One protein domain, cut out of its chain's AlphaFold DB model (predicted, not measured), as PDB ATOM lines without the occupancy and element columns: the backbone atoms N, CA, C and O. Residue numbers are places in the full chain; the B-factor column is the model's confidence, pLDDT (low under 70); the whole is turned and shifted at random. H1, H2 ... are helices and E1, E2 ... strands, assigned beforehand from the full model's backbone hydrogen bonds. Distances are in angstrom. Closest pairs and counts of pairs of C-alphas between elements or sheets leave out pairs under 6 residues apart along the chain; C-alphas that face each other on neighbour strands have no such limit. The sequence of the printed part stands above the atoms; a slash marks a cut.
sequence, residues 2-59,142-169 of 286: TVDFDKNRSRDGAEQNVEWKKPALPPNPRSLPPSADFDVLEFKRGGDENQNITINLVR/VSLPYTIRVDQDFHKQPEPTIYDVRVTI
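AT A GLANCE: This is residues 2 to 59 and 142 to 169 of the 286 residues of the protein "SWIB/MDM2 domain-containing protein" of Pseudogymnoascus destructans (strain ATCC MYA-4855 / 20631-21) (UniProt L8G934). With little regular structure, this is a small sheet of three strands with a long loop, residues 6 to 50, swinging out from it; residues 9 to 14, 26 to 31 and 152 to 157 stick out. The 86 printed residues hold E1, E2, E3 and H1 in that order, the sheet being E1 - E2 - E3, all antiparallel. The class is mixed, with 23 residues in named elements; the whole is loose, radius of gyration of the C-alphas 16.2 A, spanning 47 by 33 by 21 A.

IN THESE COORDINATES: Find C-alpha 2 at (49.109, 18.205, 50.879), where E1 begins, residues 2 to 5. E2 is residues 51 to 57, 19.1 A; E3 is 142 to 148, 18.6 A. H1, residues 152 to 156, ends at (27.371, 5.196, 37.846).

HOW THE PARTS SIT: Look at N 2 and O 56, 2.9 A, in the hairpin E1 and E2. Between E2 and E3, see N 53 and O 146, 2.8 A. H1, its one O i to N i+4 pair within hydrogen-bond range, is not on the sheet.

THE WHOLE: Residues 60 to 141 are not printed; C-alphas 59 and 142 are 7.9 A apart. The link E1 to E2 is long. Residues 7 to 16 and 27 to 30 have pLDDT under 70.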
ATOM      1  N   THR A   2      50.235  17.728  50.067       91.19
ATOM      2  CA  THR A   2      49.109  18.205  50.879       91.19
ATOM      3  C   THR A   2      47.842  18.259  50.029       91.19
ATOM      4  O   THR A   2      47.917  18.446  48.818       91.19
ATOM      5  N   VAL A   3      46.682  18.041  50.640       90.75
ATOM      6  CA  VAL A   3      45.373  18.215  50.003       90.75
ATOM      7  C   VAL A   3      44.591  19.226  50.820       90.75
ATOM      8  O   VAL A   3      44.262  18.964  51.981       90.75
ATOM      9  N   ASP A   4      44.306  20.361  50.194       90.12
ATOM     10  CA  ASP A   4      43.623  21.494  50.805       90.12
ATOM     11  C   ASP A   4      42.170  21.553  50.314       90.12
ATOM     12  O   ASP A   4      41.892  21.327  49.135       90.12
ATOM     13  N   PHE A   5      41.234  21.836  51.221       87.50
ATOM     14  CA  PHE A   5      39.795  21.867  50.943       87.50
ATOM     15  C   PHE A   5      39.280  23.313  50.994       87.50
ATOM     16  O   PHE A   5      39.474  23.998  51.995       87.50
ATOM     17  N   ASP A   6      38.564  23.763  49.956       77.81
ATOM     18  CA  ASP A   6      38.095  25.161  49.850       77.81
ATOM     19  C   ASP A   6      37.147  25.579  50.989       77.81
ATOM     20  O   ASP A   6      37.150  26.727  51.435       77.81
ATOM     21  N   LYS A   7      36.313  24.653  51.482       69.06
ATOM     22  CA  LYS A   7      35.388  24.908  52.594       69.06
ATOM     23  C   LYS A   7      35.971  24.328  53.879       69.06
ATOM     24  O   LYS A   7      35.572  23.257  54.320       69.06
ATOM     25  N   ASN A   8      36.847  25.070  54.551       56.41
ATOM     26  CA  ASN A   8      37.393  24.679  55.861       56.41
ATOM     27  C   ASN A   8      36.366  24.806  57.019       56.41
ATOM     28  O   ASN A   8      36.715  25.040  58.175       56.41
ATOM     29  N   ARG A   9      35.061  24.700  56.724       50.81
ATOM     30  CA  ARG A   9      33.978  24.878  57.697       50.81
ATOM     31  C   ARG A   9      33.692  23.556  58.401       50.81
ATOM     32  O   ARG A   9      32.615  22.981  58.276       50.81
ATOM     33  N   SER A  10      34.668  23.097  59.176       48.19
ATOM     34  CA  SER A  10      34.391  22.144  60.241       48.19
ATOM     35  C   SER A  10      33.635  22.858  61.360       48.19
ATOM     36  O   SER A  10      33.955  23.987  61.732       48.19
ATOM     37  N   ARG A  11      32.618  22.194  61.908       51.88
ATOM     38  CA  ARG A  11      31.892  22.647  63.103       51.88
ATOM     39  C   ARG A  11      32.765  22.555  64.372       51.88
ATOM     40  O   ARG A  11      32.449  23.216  65.353       51.88
ATOM     41  N   ASP A  12      33.868  21.805  64.291       49.28
ATOM     42  CA  ASP A  12      34.924  21.635  65.293       49.28
ATOM     43  C   ASP A  12      36.272  22.014  64.665       49.28
ATOM     44  O   ASP A  12      36.719  21.332  63.745       49.28
ATOM     45  N   GLY A  13      36.897  23.103  65.119       47.12
ATOM     46  CA  GLY A  13      38.054  23.775  64.502       47.12
ATOM     47  C   GLY A  13      39.387  23.011  64.447       47.12
ATOM     48  O   GLY A  13      40.417  23.580  64.794       47.12
ATOM     49  N   ALA A  14      39.392  21.754  64.006       52.91
ATOM     50  CA  ALA A  14      40.590  21.013  63.627       52.91
ATOM     51  C   ALA A  14      40.812  21.106  62.108       52.91
ATOM     52  O   ALA A  14      39.880  20.915  61.324       52.91
ATOM     53  N   GLU A  15      42.050  21.398  61.706       55.62
ATOM     54  CA  GLU A  15      42.488  21.443  60.308       55.62
ATOM     55  C   GLU A  15      42.194  20.100  59.612       55.62
ATOM     56  O   GLU A  15      42.627  19.042  60.069       55.62
ATOM     57  N   GLN A  16      41.423  20.125  58.517       68.69
ATOM     58  CA  GLN A  16      41.000  18.912  57.799       68.69
ATOM     59  C   GLN A  16      41.958  18.486  56.673       68.69
ATOM     60  O   GLN A  16      41.677  17.513  55.964       68.69
ATOM     61  N   ASN A  17      43.080  19.185  56.500       81.81
ATOM     62  CA  ASN A  17      43.983  18.972  55.374       81.81
ATOM     63  C   ASN A  17      44.627  17.580  55.468       81.81
ATOM     64  O   ASN A  17      44.969  17.091  56.548       81.81
ATOM     65  N   VAL A  18      44.769  16.906  54.326       87.00
ATOM     66  CA  VAL A  18      45.471  15.616  54.264       87.00
ATOM     67  C   VAL A  18      46.925  15.904  53.936       87.00
ATOM     68  O   VAL A  18      47.222  16.386  52.849       87.00
ATOM     69  N   GLU A  19      47.835  15.610  54.860       90.75
ATOM     70  CA  GLU A  19      49.269  15.806  54.664       90.75
ATOM     71  C   GLU A  19      50.007  14.465  54.652       90.75
ATOM     72  O   GLU A  19      49.854  13.631  55.545       90.75
ATOM     73  N   TRP A  20      50.857  14.285  53.645       91.12
ATOM     74  CA  TRP A  20      51.850  13.224  53.593       91.12
ATOM     75  C   TRP A  20      53.251  13.832  53.498       91.12
ATOM     76  O   TRP A  20      53.564  14.569  52.552       91.12
ATOM     77  N   LYS A  21      54.100  13.495  54.476       88.75
ATOM     78  CA  LYS A  21      55.525  13.841  54.509       88.75
ATOM     79  C   LYS A  21      56.355  12.606  54.207       88.75
ATOM     80  O   LYS A  21      56.130  11.550  54.798       88.75
ATOM     81  N   LYS A  22      57.353  12.766  53.338       84.06
ATOM     82  CA  LYS A  22      58.337  11.718  53.070       84.06
ATOM     83  C   LYS A  22      59.060  11.354  54.382       84.06
ATOM     84  O   LYS A  22      59.584  12.256  55.041       84.06
ATOM     85  N   PRO A  23      59.102  10.071  54.781       84.19
ATOM     86  CA  PRO A  23      59.860   9.635  55.950       84.19
ATOM     87  C   PRO A  23      61.354   9.949  55.800       84.19
ATOM     88  O   PRO A  23      61.918   9.796  54.716       84.19
ATOM     89  N   ALA A  24      62.013  10.342  56.892       78.81
ATOM     90  CA  ALA A  24      63.464  10.504  56.908       78.81
ATOM     91  C   ALA A  24      64.135   9.130  56.748       78.81
ATOM     92  O   ALA A  24      63.946   8.238  57.576       78.81
ATOM     93  N   LEU A  25      64.902   8.957  55.671       75.69
ATOM     94  CA  LEU A  25      65.614   7.714  55.380       75.69
ATOM     95  C   LEU A  25      67.080   7.829  55.821       75.69
ATOM     96  O   LEU A  25      67.689   8.884  55.633       75.69
ATOM     97  N   PRO A  26      67.673   6.761  56.387       76.19
ATOM     98  CA  PRO A  26      69.107   6.723  56.655       76.19
ATOM     99  C   PRO A  26      69.911   6.778  55.342       76.19
ATOM    100  O   PRO A  26      69.383   6.410  54.289       76.19
ATOM    101  N   PRO A  27      71.193   7.189  55.379       62.22
ATOM    102  CA  PRO A  27      72.055   7.137  54.205       62.22
ATOM    103  C   PRO A  27      72.168   5.684  53.719       62.22
ATOM    104  O   PRO A  27      72.669   4.820  54.434       62.22
ATOM    105  N   ASN A  28      71.698   5.436  52.493       64.88
ATOM    106  CA  ASN A  28      71.658   4.130  51.821       64.88
ATOM    107  C   ASN A  28      70.631   3.122  52.409       64.88
ATOM    108  O   ASN A  28      71.007   2.085  52.967       64.88
ATOM    109  N   PRO A  29      69.316   3.398  52.297       65.12
ATOM    110  CA  PRO A  29      68.287   2.484  52.781       65.12
ATOM    111  C   PRO A  29      68.254   1.210  51.921       65.12
ATOM    112  O   PRO A  29      68.151   1.272  50.700       65.12
ATOM    113  N   ARG A  30      68.321   0.035  52.563       67.69
ATOM    114  CA  ARG A  30      68.222  -1.271  51.877       67.69
ATOM    115  C   ARG A  30      66.831  -1.535  51.286       67.69
ATOM    116  O   ARG A  30      66.716  -2.303  50.339       67.69
ATOM    117  N   SER A  31      65.799  -0.920  51.858       73.81
ATOM    118  CA  SER A  31      64.416  -0.953  51.385       73.81
ATOM    119  C   SER A  31      63.686   0.301  51.861       73.81
ATOM    120  O   SER A  31      64.013   0.851  52.918       73.81
ATOM    121  N   LEU A  32      62.697   0.749  51.093       76.88
ATOM    122  CA  LEU A  32      61.827   1.853  51.483       76.88
ATOM    123  C   LEU A  32      60.740   1.339  52.450       76.88
ATOM    124  O   LEU A  32      60.305   0.194  52.333       76.88
ATOM    125  N   PRO A  33      60.325   2.130  53.455       82.56
ATOM    126  CA  PRO A  33      59.189   1.779  54.299       82.56
ATOM    127  C   PRO A  33      57.888   1.803  53.476       82.56
ATOM    128  O   PRO A  33      57.786   2.614  52.556       82.56
ATOM    129  N   PRO A  34      56.849   1.022  53.837       81.00
ATOM    130  CA  PRO A  34      55.568   1.015  53.114       81.00
ATOM    131  C   PRO A  34      54.893   2.393  53.028       81.00
ATOM    132  O   PRO A  34      54.139   2.670  52.107       81.00
ATOM    133  N   SER A  35      55.187   3.289  53.974       82.75
ATOM    134  CA  SER A  35      54.732   4.685  53.966       82.75
ATOM    135  C   SER A  35      55.463   5.584  52.964       82.75
ATOM    136  O   SER A  35      55.158   6.774  52.899       82.75
ATOM    137  N   ALA A  36      56.440   5.053  52.229       80.69
ATOM    138  CA  ALA A  36      57.199   5.721  51.174       80.69
ATOM    139  C   ALA A  36      57.285   4.901  49.874       80.69
ATOM    140  O   ALA A  36      57.806   5.417  48.890       80.69
ATOM    141  N   ASP A  37      56.810   3.652  49.883       84.88
ATOM    142  CA  ASP A  37      56.837   2.718  48.756       84.88
ATOM    143  C   ASP A  37      55.400   2.359  48.357       84.88
ATOM    144  O   ASP A  37      54.870   1.307  48.716       84.88
ATOM    145  N   PHE A  38      54.721   3.311  47.714       88.00
ATOM    146  CA  PHE A  38      53.349   3.154  47.244       88.00
ATOM    147  C   PHE A  38      53.113   3.972  45.970       88.00
ATOM    148  O   PHE A  38      53.651   5.068  45.818       88.00
ATOM    149  N   ASP A  39      52.238   3.464  45.101       88.19
ATOM    150  CA  ASP A  39      51.824   4.150  43.867       88.19
ATOM    151  C   ASP A  39      50.507   4.925  44.036       88.19
ATOM    152  O   ASP A  39      50.222   5.862  43.293       88.19
ATOM    153  N   VAL A  40      49.683   4.535  45.015       89.56
ATOM    154  CA  VAL A  40      48.335   5.078  45.234       89.56
ATOM    155  C   VAL A  40      48.215   5.610  46.654       89.56
ATOM    156  O   VAL A  40      48.471   4.890  47.617       89.56
ATOM    157  N   LEU A  41      47.774   6.863  46.779       88.94
ATOM    158  CA  LEU A  41      47.406   7.458  48.057       88.94
ATOM    159  C   LEU A  41      45.889   7.604  48.135       88.94
ATOM    160  O   LEU A  41      45.292   8.417  47.433       88.94
ATOM    161  N   GLU A  42      45.279   6.819  49.015       89.50
ATOM    162  CA  GLU A  42      43.843   6.844  49.275       89.50
ATOM    163  C   GLU A  42      43.566   7.482  50.639       89.50
ATOM    164  O   GLU A  42      44.236   7.194  51.634       89.50
ATOM    165  N   PHE A  43      42.552   8.342  50.708       88.75
ATOM    166  CA  PHE A  43      42.031   8.854  51.969       88.75
ATOM    167  C   PHE A  43      40.505   8.864  51.944       88.75
ATOM    168  O   PHE A  43      39.876   9.103  50.916       88.75
ATOM    169  N   LYS A  44      39.900   8.634  53.111       87.56
ATOM    170  CA  LYS A  44      38.447   8.638  53.291       87.56
ATOM    171  C   LYS A  44      38.036   9.726  54.273       87.56
ATOM    172  O   LYS A  44      38.630   9.880  55.345       87.56
ATOM    173  N   ARG A  45      36.993  10.467  53.907       83.50
ATOM    174  CA  ARG A  45      36.347  11.498  54.725       83.50
ATOM    175  C   ARG A  45      34.830  11.373  54.584       83.50
ATOM    176  O   ARG A  45      34.346  10.846  53.587       83.50
ATOM    177  N   GLY A  46      34.097  11.809  55.605       81.31
ATOM    178  CA  GLY A  46      32.647  11.953  55.516       81.31
ATOM    179  C   GLY A  46      32.304  13.279  54.845       81.31
ATOM    180  O   GLY A  46      32.852  14.305  55.235       81.31
ATOM    181  N   GLY A  47      31.423  13.249  53.851       80.31
ATOM    182  CA  GLY A  47      30.929  14.431  53.151       80.31
ATOM    183  C   GLY A  47      29.741  14.061  52.270       80.31
ATOM    184  O   GLY A  47      29.694  12.957  51.727       80.31
ATOM    185  N   ASP A  48      28.773  14.963  52.184       81.00
ATOM    186  CA  ASP A  48      27.510  14.816  51.456       81.00
ATOM    187  C   ASP A  48      27.328  15.870  50.348       81.00
ATOM    188  O   ASP A  48      26.413  15.756  49.535       81.00
ATOM    189  N   GLU A  49      28.228  16.854  50.265       86.19
ATOM    190  CA  GLU A  49      28.249  17.889  49.228       86.19
ATOM    191  C   GLU A  49      29.453  17.753  48.285       86.19
ATOM    192  O   GLU A  49      30.530  17.295  48.673       86.19
ATOM    193  N   ASN A  50      29.292  18.252  47.054       86.88
ATOM    194  CA  ASN A  50      30.402  18.431  46.121       86.88
ATOM    195  C   ASN A  50      31.419  19.433  46.686       86.88
ATOM    196  O   ASN A  50      31.059  20.539  47.107       86.88
ATOM    197  N   GLN A  51      32.698  19.060  46.653       87.19
ATOM    198  CA  GLN A  51      33.770  19.813  47.296       87.19
ATOM    199  C   GLN A  51      34.954  20.001  46.352       87.19
ATOM    200  O   GLN A  51      35.526  19.037  45.851       87.19
ATOM    201  N   ASN A  52      35.358  21.252  46.154       91.19
ATOM    202  CA  ASN A  52      36.603  21.571  45.469       91.19
ATOM    203  C   ASN A  52      37.782  21.387  46.427       91.19
ATOM    204  O   ASN A  52      37.712  21.789  47.598       91.19
ATOM    205  N   ILE A  53      38.834  20.763  45.910       91.25
ATOM    206  CA  ILE A  53      40.097  20.520  46.591       91.25
ATOM    207  C   ILE A  53      41.261  20.939  45.697       91.25
ATOM    208  O   ILE A  53      41.183  20.886  44.469       91.25
ATOM    209  N   THR A  54      42.374  21.291  46.325       93.19
ATOM    210  CA  THR A  54      43.646  21.517  45.640       93.19
ATOM    211  C   THR A  54      44.662  20.509  46.151       93.19
ATOM    212  O   THR A  54      44.967  20.469  47.342       93.19
ATOM    213  N   ILE A  55      45.178  19.672  45.253       93.06
ATOM    214  CA  ILE A  55      46.226  18.701  45.566       93.06
ATOM    215  C   ILE A  55      47.573  19.365  45.287       93.06
ATOM    216  O   ILE A  55      47.886  19.692  44.146       93.06
ATOM    217  N   ASN A  56      48.373  19.563  46.329       93.06
ATOM    218  CA  ASN A  56      49.677  20.207  46.279       93.06
ATOM    219  C   ASN A  56      50.798  19.161  46.349       93.06
ATOM    220  O   ASN A  56      51.014  18.485  47.366       93.06
ATOM    221  N   LEU A  57      51.541  19.034  45.251       91.50
ATOM    222  CA  LEU A  57      52.668  18.115  45.115       91.50
ATOM    223  C   LEU A  57      53.986  18.890  45.202       91.50
ATOM    224  O   LEU A  57      54.301  19.709  44.342       91.50
ATOM    225  N   VAL A  58      54.773  18.614  46.240       89.62
ATOM    226  CA  VAL A  58      56.134  19.152  46.383       89.62
ATOM    227  C   VAL A  58      57.100  18.177  45.721       89.62
ATOM    228  O   VAL A  58      57.091  16.989  46.049       89.62
ATOM    229  N   ARG A  59      57.910  18.677  44.787       86.94
ATOM    230  CA  ARG A  59      58.935  17.892  44.092       86.94
ATOM    231  C   ARG A  59      60.088  17.615  45.051       86.94
ATOM    232  O   ARG A  59      60.612  18.536  45.668       86.94
ATOM    233  N   VAL A 142      53.343  21.896  42.818       91.81
ATOM    234  CA  VAL A 142      52.439  21.674  41.689       91.81
ATOM    235  C   VAL A 142      51.023  21.542  42.251       91.81
ATOM    236  O   VAL A 142      50.704  20.538  42.889       91.81
ATOM    237  N   SER A 143      50.199  22.570  42.043       93.06
ATOM    238  CA  SER A 143      48.803  22.621  42.487       93.06
ATOM    239  C   SER A 143      47.867  22.053  41.419       93.06
ATOM    240  O   SER A 143      47.738  22.614  40.331       93.06
ATOM    241  N   LEU A 144      47.197  20.946  41.735       93.75
ATOM    242  CA  LEU A 144      46.240  20.268  40.865       93.75
ATOM    243  C   LEU A 144      44.816  20.491  41.408       93.75
ATOM    244  O   LEU A 144      44.466  19.917  42.444       93.75
ATOM    245  N   PRO A 145      43.995  21.336  40.758       93.62
ATOM    246  CA  PRO A 145      42.634  21.603  41.208       93.62
ATOM    247  C   PRO A 145      41.711  20.450  40.815       93.62
ATOM    248  O   PRO A 145      41.601  20.139  39.630       93.62
ATOM    249  N   TYR A 146      41.026  19.846  41.783       92.44
ATOM    250  CA  TYR A 146      40.110  18.721  41.583       92.44
ATOM    251  C   TYR A 146      38.785  18.948  42.319       92.44
ATOM    252  O   TYR A 146      38.748  19.557  43.385       92.44
ATOM    253  N   THR A 147      37.683  18.427  41.784       91.06
ATOM    254  CA  THR A 147      36.367  18.499  42.434       91.06
ATOM    255  C   THR A 147      35.914  17.103  42.832       91.06
ATOM    256  O   THR A 147      35.641  16.257  41.981       91.06
ATOM    257  N   ILE A 148      35.775  16.873  44.137       88.88
ATOM    258  CA  ILE A 148      35.133  15.679  44.683       88.88
ATOM    259  C   ILE A 148      33.635  15.787  44.395       88.88
ATOM    260  O   ILE A 148      32.961  16.693  44.891       88.88
ATOM    261  N   ARG A 149      33.123  14.863  43.582       87.94
ATOM    262  CA  ARG A 149      31.710  14.791  43.195       87.94
ATOM    263  C   ARG A 149      31.018  13.688  43.986       87.94
ATOM    264  O   ARG A 149      31.515  12.569  44.035       87.94
ATOM    265  N   VAL A 150      29.877  14.013  44.579       85.56
ATOM    266  CA  VAL A 150      29.002  13.101  45.336       85.56
ATOM    267  C   VAL A 150      27.766  12.715  44.503       85.56
ATOM    268  O   VAL A 150      26.975  11.859  44.897       85.56
ATOM    269  N   ASP A 151      27.613  13.313  43.316       85.56
ATOM    270  CA  ASP A 151      26.488  13.099  42.407       85.56
ATOM    271  C   ASP A 151      26.308  11.613  42.049       85.56
ATOM    272  O   ASP A 151      27.237  10.933  41.600       85.56
ATOM    273  N   GLN A 152      25.076  11.111  42.173       81.19
ATOM    274  CA  GLN A 152      24.754   9.709  41.889       81.19
ATOM    275  C   GLN A 152      25.097   9.306  40.446       81.19
ATOM    276  O   GLN A 152      25.489   8.166  40.201       81.19
ATOM    277  N   ASP A 153      24.966  10.229  39.492       79.88
ATOM    278  CA  ASP A 153      25.264   9.968  38.082       79.88
ATOM    279  C   ASP A 153      26.765   9.821  37.814       79.88
ATOM    280  O   ASP A 153      27.155   8.993  36.995       79.88
ATOM    281  N   PHE A 154      27.613  10.534  38.562       81.75
ATOM    282  CA  PHE A 154      29.066  10.381  38.472       81.75
ATOM    283  C   PHE A 154      29.519   9.015  39.006       81.75
ATOM    284  O   PHE A 154      30.375   8.368  38.413       81.75
ATOM    285  N   HIS A 155      28.891   8.513  40.074       81.88
ATOM    286  CA  HIS A 155      29.205   7.187  40.616       81.88
ATOM    287  C   HIS A 155      28.731   6.018  39.738       81.88
ATOM    288  O   HIS A 155      29.245   4.910  39.887       81.88
ATOM    289  N   LYS A 156      27.778   6.230  38.818       85.19
ATOM    290  CA  LYS A 156      27.371   5.196  37.846       85.19
ATOM    291  C   LYS A 156      28.455   4.942  36.796       85.19
ATOM    292  O   LYS A 156      28.614   3.803  36.367       85.19
ATOM    293  N   GLN A 157      29.180   5.985  36.390       82.75
ATOM    294  CA  GLN A 157      30.275   5.901  35.425       82.75
ATOM    295  C   GLN A 157      31.359   6.937  35.774       82.75
ATOM    296  O   GLN A 157      31.350   8.042  35.229       82.75
ATOM    297  N   PRO A 158      32.275   6.611  36.701       83.12
ATOM    298  CA  PRO A 158      33.317   7.542  37.107       83.12
ATOM    299  C   PRO A 158      34.359   7.687  35.994       83.12
ATOM    300  O   PRO A 158      34.994   6.711  35.593       83.12
ATOM    301  N   GLU A 159      34.553   8.912  35.511       84.94
ATOM    302  CA  GLU A 159      35.643   9.245  34.591       84.94
ATOM    303  C   GLU A 159      36.868   9.729  35.384       84.94
ATOM    304  O   GLU A 159      36.745  10.646  36.205       84.94
ATOM    305  N   PRO A 160      38.057   9.131  35.178       87.38
ATOM    306  CA  PRO A 160      39.264   9.550  35.876       87.38
ATOM    307  C   PRO A 160      39.733  10.913  35.363       87.38
ATOM    308  O   PRO A 160      39.831  11.142  34.158       87.38
ATOM    309  N   THR A 161      40.078  11.816  36.281       89.75
ATOM    310  CA  THR A 161      40.745  13.075  35.922       89.75
ATOM    311  C   THR A 161      42.248  12.832  35.818       89.75
ATOM    312  O   THR A 161      42.868  12.369  36.774       89.75
ATOM    313  N   ILE A 162      42.826  13.119  34.652       92.88
ATOM    314  CA  ILE A 162      44.231  12.840  34.334       92.88
ATOM    315  C   ILE A 162      44.980  14.171  34.218       92.88
ATOM    316  O   ILE A 162      44.554  15.054  33.474       92.88
ATOM    317  N   TYR A 163      46.095  14.304  34.938       92.44
ATOM    318  CA  TYR A 163      46.988  15.463  34.860       92.44
ATOM    319  C   TYR A 163      48.361  15.026  34.353       92.44
ATOM    320  O   TYR A 163      48.989  14.147  34.942       92.44
ATOM    321  N   ASP A 164      48.855  15.686  33.307       91.75
ATOM    322  CA  ASP A 164      50.212  15.476  32.804       91.75
ATOM    323  C   ASP A 164      51.203  16.360  33.570       91.75
ATOM    324  O   ASP A 164      51.225  17.585  33.417       91.75
ATOM    325  N   VAL A 165      52.056  15.738  34.387       87.94
ATOM    326  CA  VAL A 165      53.098  16.426  35.164       87.94
ATOM    327  C   VAL A 165      54.473  16.070  34.609       87.94
ATOM    328  O   VAL A 165      54.840  14.900  34.507       87.94
ATOM    329  N   ARG A 166      55.265  17.087  34.255       84.31
ATOM    330  CA  ARG A 166      56.651  16.888  33.812       84.31
ATOM    331  C   ARG A 166      57.552  16.677  35.024       84.31
ATOM    332  O   ARG A 166      57.633  17.548  35.885       84.31
ATOM    333  N   VAL A 167      58.258  15.551  35.053       81.19
ATOM    334  CA  VAL A 167      59.225  15.213  36.104       81.19
ATOM    335  C   VAL A 167      60.608  15.079  35.480       81.19
ATOM    336  O   VAL A 167      60.780  14.421  34.453       81.19
ATOM    337  N   THR A 168      61.605  15.717  36.086       73.94
ATOM    338  CA  THR A 168      63.008  15.552  35.700       73.94
ATOM    339  C   THR A 168      63.524  14.223  36.233       73.94
ATOM    340  O   THR A 168      63.534  13.998  37.440       73.94
ATOM    341  N   ILE A 169      63.952  13.338  35.337       75.19
ATOM    342  CA  ILE A 169      64.552  12.055  35.703       75.19
ATOM    343  C   ILE A 169      66.067  12.252  35.771       75.19
ATOM    344  O   ILE A 169      66.656  12.850  34.867       75.19
TER     345      ILE A 169